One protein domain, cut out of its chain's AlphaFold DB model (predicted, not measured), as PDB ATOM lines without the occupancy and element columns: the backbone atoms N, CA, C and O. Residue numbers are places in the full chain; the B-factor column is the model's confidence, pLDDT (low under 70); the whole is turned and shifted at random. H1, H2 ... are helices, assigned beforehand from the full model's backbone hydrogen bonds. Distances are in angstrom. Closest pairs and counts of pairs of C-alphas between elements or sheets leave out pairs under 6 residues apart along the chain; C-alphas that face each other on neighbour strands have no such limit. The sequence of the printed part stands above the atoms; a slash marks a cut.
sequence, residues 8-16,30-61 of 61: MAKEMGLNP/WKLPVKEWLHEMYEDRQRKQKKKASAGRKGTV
ATOM      1  N   MET A   8       8.727   4.465 -89.306       92.25
ATOM      2  CA  MET A   8       9.057   4.913 -90.667       92.25
ATOM      3  C   MET A   8       8.219   6.124 -91.080       92.25
ATOM      4  O   MET A   8       8.753   7.104 -91.594       92.25
ATOM      5  N   ALA A   9       6.911   6.099 -90.806       91.62
ATOM      6  CA  ALA A   9       6.029   7.227 -91.079       91.62
ATOM      7  C   ALA A   9       6.489   8.494 -90.342       91.62
ATOM      8  O   ALA A   9       6.657   9.539 -90.971       91.62
ATOM      9  N   LYS A  10       6.765   8.394 -89.034       91.81
ATOM     10  CA  LYS A  10       7.245   9.526 -88.226       91.81
ATOM     11  C   LYS A  10       8.580  10.074 -88.725       91.81
ATOM     12  O   LYS A  10       8.709  11.284 -88.877       91.81
ATOM     13  N   GLU A  11       9.541   9.203 -89.017       91.62
ATOM     14  CA  GLU A  11      10.845   9.591 -89.572       91.62
ATOM     15  C   GLU A  11      10.694  10.309 -90.919       91.62
ATOM     16  O   GLU A  11      11.437  11.238 -91.243       91.62
ATOM     17  N   MET A  12       9.674   9.931 -91.691       89.62
ATOM     18  CA  MET A  12       9.357  10.600 -92.943       89.62
ATOM     19  C   MET A  12       8.591  11.920 -92.793       89.62
ATOM     20  O   MET A  12       8.483  12.645 -93.784       89.62
ATOM     21  N   GLY A  13       8.118  12.266 -91.592       90.19
ATOM     22  CA  GLY A  13       7.252  13.424 -91.339       90.19
ATOM     23  C   GLY A  13       5.772  13.167 -91.650       90.19
ATOM     24  O   GLY A  13       4.990  14.107 -91.772       90.19
ATOM     25  N   LEU A  14       5.379  11.902 -91.798       89.81
ATOM     26  CA  LEU A  14       4.003  11.477 -92.030       89.81
ATOM     27  C   LEU A  14       3.303  11.187 -90.699       89.81
ATOM     28  O   LEU A  14       3.895  10.649 -89.763       89.81
ATOM     29  N   ASN A  15       2.009  11.497 -90.622       88.69
ATOM     30  CA  ASN A  15       1.198  11.187 -89.448       88.69
ATOM     31  C   ASN A  15       0.556   9.791 -89.594       88.69
ATOM     32  O   ASN A  15      -0.283   9.598 -90.474       88.69
ATOM     33  N   PRO A  16       0.846   8.821 -88.708       84.19
ATOM     34  CA  PRO A  16       0.222   7.497 -88.760       84.19
ATOM     35  C   PRO A  16      -1.316   7.538 -88.757       84.19
ATOM     36  O   PRO A  16      -1.956   6.729 -89.424       84.19
ATOM     37  N   TRP A  30      -7.197  -0.981-107.062       84.12
ATOM     38  CA  TRP A  30      -6.186  -0.206-107.779       84.12
ATOM     39  C   TRP A  30      -5.272   0.609-106.852       84.12
ATOM     40  O   TRP A  30      -4.267   1.148-107.311       84.12
ATOM     41  N   LYS A  31      -5.610   0.739-105.562       84.25
ATOM     42  CA  LYS A  31      -4.764   1.407-104.572       84.25
ATOM     43  C   LYS A  31      -3.826   0.398-103.928       84.25
ATOM     44  O   LYS A  31      -4.265  -0.610-103.377       84.25
ATOM     45  N   LEU A  32      -2.539   0.731-103.924       82.25
ATOM     46  CA  LEU A  32      -1.546  -0.031-103.182       82.25
ATOM     47  C   LEU A  32      -1.862   0.032-101.674       82.25
ATOM     48  O   LEU A  32      -2.195   1.114-101.168       82.25
ATOM     49  N   PRO A  33      -1.758  -1.080-100.929       88.88
ATOM     50  CA  PRO A  33      -1.878  -1.051 -99.481       88.88
ATOM     51  C   PRO A  33      -0.891  -0.055 -98.868       88.88
ATOM     52  O   PRO A  33       0.285  -0.014 -99.221       88.88
ATOM     53  N   VAL A  34      -1.353   0.720 -97.884       87.12
ATOM     54  CA  VAL A  34      -0.552   1.768 -97.220       87.12
ATOM     55  C   VAL A  34       0.786   1.247 -96.694       87.12
ATOM     56  O   VAL A  34       1.769   1.980 -96.701       87.12
ATOM     57  N   LYS A  35       0.835  -0.015 -96.252       85.88
ATOM     58  CA  LYS A  35       2.061  -0.663 -95.777       85.88
ATOM     59  C   LYS A  35       3.113  -0.777 -96.886       85.88
ATOM     60  O   LYS A  35       4.252  -0.382 -96.676       85.88
ATOM     61  N   GLU A  36       2.717  -1.293 -98.045       89.19
ATOM     62  CA  GLU A  36       3.612  -1.481 -99.192       89.19
ATOM     63  C   GLU A  36       4.105  -0.130 -99.708       89.19
ATOM     64  O   GLU A  36       5.308   0.088 -99.827       89.19
ATOM     65  N   TRP A  37       3.190   0.830 -99.866       89.75
ATOM     66  CA  TRP A  37       3.540   2.191-100.270       89.75
ATOM     67  C   TRP A  37       4.535   2.864 -99.313       89.75
ATOM     68  O   TRP A  37       5.483   3.526 -99.743       89.75
ATOM     69  N   LEU A  38       4.341   2.691 -98.001       90.19
ATOM     70  CA  LEU A  38       5.221   3.271 -96.990       90.19
ATOM     71  C   LEU A  38       6.640   2.700 -97.080       90.19
ATOM     72  O   LEU A  38       7.605   3.456 -96.957       90.19
ATOM     73  N   HIS A  39       6.765   1.389 -97.298       91.12
ATOM     74  CA  HIS A  39       8.057   0.714 -97.420       91.12
ATOM     75  C   HIS A  39       8.790   1.177 -98.680       91.12
ATOM     76  O   HIS A  39       9.940   1.605 -98.586       91.12
ATOM     77  N   GLU A  40       8.107   1.226 -99.827       92.19
ATOM     78  CA  GLU A  40       8.687   1.722-101.082       92.19
ATOM     79  C   GLU A  40       9.190   3.167-100.964       92.19
ATOM     80  O   GLU A  40      10.320   3.487-101.356       92.19
ATOM     81  N   MET A  41       8.372   4.050-100.381       90.69
ATOM     82  CA  MET A  41       8.744   5.446-100.152       90.69
ATOM     83  C   MET A  41       9.937   5.581 -99.209       90.69
ATOM     84  O   MET A  41      10.838   6.393 -99.455       90.69
ATOM     85  N   TYR A  42       9.945   4.806 -98.127       92.81
ATOM     86  CA  TYR A  42      11.015   4.839 -97.145       92.81
ATOM     87  C   TYR A  42      12.338   4.384 -97.766       92.81
ATOM     88  O   TYR A  42      13.345   5.092 -97.669       92.81
ATOM     89  N   GLU A  43      12.338   3.265 -98.487       93.44
ATOM     90  CA  GLU A  43      13.517   2.786 -99.201       93.44
ATOM     91  C   GLU A  43      14.026   3.796-100.228       93.44
ATOM     92  O   GLU A  43      15.231   4.052-100.303       93.44
ATOM     93  N   ASP A  44      13.131   4.413-101.003       93.19
ATOM     94  CA  ASP A  44      13.519   5.411-101.993       93.19
ATOM     95  C   ASP A  44      14.175   6.636-101.352       93.19
ATOM     96  O   ASP A  44      15.215   7.119-101.822       93.19
ATOM     97  N   ARG A  45      13.636   7.092-100.218       90.88
ATOM     98  CA  ARG A  45      14.236   8.168 -99.429       90.88
ATOM     99  C   ARG A  45      15.625   7.779 -98.935       90.88
ATOM    100  O   ARG A  45      16.555   8.574 -99.075       90.88
ATOM    101  N   GLN A  46      15.804   6.564 -98.416       91.06
ATOM    102  CA  GLN A  46      17.112   6.078 -97.966       91.06
ATOM    103  C   GLN A  46      18.113   5.972 -99.125       91.06
ATOM    104  O   GLN A  46      19.254   6.424 -99.004       91.06
ATOM    105  N   ARG A  47      17.695   5.465-100.291       92.62
ATOM    106  CA  ARG A  47      18.536   5.429-101.501       92.62
ATOM    107  C   ARG A  47      18.957   6.832-101.936       92.62
ATOM    108  O   ARG A  47      20.132   7.052-102.227       92.62
ATOM    109  N   LYS A  48      18.028   7.793-101.958       90.31
ATOM    110  CA  LYS A  48      18.309   9.198-102.298       90.31
ATOM    111  C   LYS A  48      19.279   9.842-101.308       90.31
ATOM    112  O   LYS A  48      20.203  10.526-101.741       90.31
ATOM    113  N   GLN A  49      19.122   9.595-100.007       87.62
ATOM    114  CA  GLN A  49      20.053  10.080 -98.982       87.62
ATOM    115  C   GLN A  49      21.461   9.500 -99.169       87.62
ATOM    116  O   GLN A  49      22.430  10.256 -99.212       87.62
ATOM    117  N   LYS A  50      21.574   8.184 -99.393       89.00
ATOM    118  CA  LYS A  50      22.856   7.517 -99.678       89.00
ATOM    119  C   LYS A  50      23.540   8.085-100.926       89.00
ATOM    120  O   LYS A  50      24.737   8.354-100.890       89.00
ATOM    121  N   LYS A  51      22.785   8.331-102.006       88.88
ATOM    122  CA  LYS A  51      23.296   8.969-103.236       88.88
ATOM    123  C   LYS A  51      23.784  10.403-102.999       88.88
ATOM    124  O   LYS A  51      24.816  10.789-103.534       88.88
ATOM    125  N   LYS A  52      23.069  11.198-102.195       83.62
ATOM    126  CA  LYS A  52      23.501  12.562-101.840       83.62
ATOM    127  C   LYS A  52      24.780  12.554-101.001       83.62
ATOM    128  O   LYS A  52      25.679  13.344-101.271       83.62
ATOM    129  N   ALA A  53      24.890  11.640-100.037       81.38
ATOM    130  CA  ALA A  53      26.081  11.505 -99.199       81.38
ATOM    131  C   ALA A  53      27.332  11.113-100.006       81.38
ATOM    132  O   ALA A  53      28.418  11.630 -99.751       81.38
ATOM    133  N   SER A  54      27.193  10.239-101.009       77.06
ATOM    134  CA  SER A  54      28.308   9.867-101.887       77.06
ATOM    135  C   SER A  54      28.652  10.943-102.924       77.06
ATOM    136  O   SER A  54      29.819  11.070-103.292       77.06
ATOM    137  N   ALA A  55      27.677  11.748-103.359       75.06
ATOM    138  CA  ALA A  55      27.905  12.885-104.254       75.06
ATOM    139  C   ALA A  55      28.601  14.064-103.549       75.06
ATOM    140  O   ALA A  55      29.518  14.656-104.111       75.06
ATOM    141  N   GLY A  56      28.235  14.363-102.296       60.81
ATOM    142  CA  GLY A  56      28.852  15.436-101.503       60.81
ATOM    143  C   GLY A  56      30.327  15.199-101.154       60.81
ATOM    144  O   GLY A  56      31.042  16.142-100.842       60.81
ATOM    145  N   ARG A  57      30.814  13.956-101.262       57.62
ATOM    146  CA  ARG A  57      32.215  13.590-100.993       57.62
ATOM    147  C   ARG A  57      33.156  13.810-102.189       57.62
ATOM    148  O   ARG A  57      34.358  13.632-102.040       57.62
ATOM    149  N   LYS A  58      32.630  14.190-103.361       56.88
ATOM    150  CA  LYS A  58      33.403  14.467-104.592       56.88
ATOM    151  C   LYS A  58      33.544  15.965-104.916       56.88
ATOM    152  O   LYS A  58      33.952  16.302-106.020       56.88
ATOM    153  N   GLY A  59      33.181  16.850-103.984       55.72
ATOM    154  CA  GLY A  59      33.152  18.307-104.177       55.72
ATOM    155  C   GLY A  59      34.132  19.083-103.297       55.72
ATOM    156  O   GLY A  59      33.818  20.195-102.888       55.72
ATOM    157  N   THR A  60      35.274  18.497-102.939       52.28
ATOM    158  CA  THR A  60      36.357  19.214-102.250       52.28
ATOM    159  C   THR A  60      37.685  18.799-102.875       52.28
ATOM    160  O   THR A  60      38.292  17.815-102.458       52.28
ATOM    161  N   VAL A  61      38.069  19.512-103.934       45.34
ATOM    162  CA  VAL A  61      39.442  19.642-104.441       45.34
ATOM    163  C   VAL A  61      39.637  21.116-104.753       45.34
ATOM    164  O   VAL A  61      38.689  21.692-105.336       45.34
TER     165      VAL A  61
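Overview. This is residues 8 to 16 and 30 to 61 of the 61 residues of an uncharacterized protein of Lachnospiraceae bacterium (UniProt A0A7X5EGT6). One long helix, H2, makes the length of a rod, and a short helical turn, H1, sits beside its first half, touching it with few residues. Most of H2 and both stretches next to it stand free: residues 30 to 37, of which 34 to 37 belong to H2, and residues 46 to 61, of which 46 to 56 belong to H2. The printed part has 41 residues with two named helices, H1 then H2 along the chain, and no named strand; the class is all helix. The whole is extended, with a radius of gyration of the C-alphas of 14.2 A and spans of 49 by 21 by 10 A.

Along the chain. H2 is residues 34 to 56, 32.7 A from its first to its last C-alpha. It begins with C-alpha 34 at (-0.552, 1.768, -97.220) and ends with C-alpha 56 at (28.852, 15.436, -101.503). H1 is residues 8 to 12, with C-alpha 8 at (9.057, 4.913, -90.667).

Arrangement. H2 touches H1 with residues 38 to 42 alone, with 4 pairs of C-alphas within 8 A. The closest C-alphas of the two helices are those of Met 8 and Tyr 42, 6.8 A apart. Their centres are 11.7 A apart. In H1 and H2 every O i to N i+4 pair is within hydrogen-bond range.

Size, cuts and confidence. The two C-alphas farthest apart are those of Trp 30 and Val 61, at 49.9 A. Residues 17 to 29 are not printed, and C-alphas 16 and 30 are 21.5 A apart across this cut. The link from H1 to H2 runs across the cut. The mean pLDDT of the printed part is 83.4, and residues 56 to 61 are under 70. Val 61 is the chain's last residue.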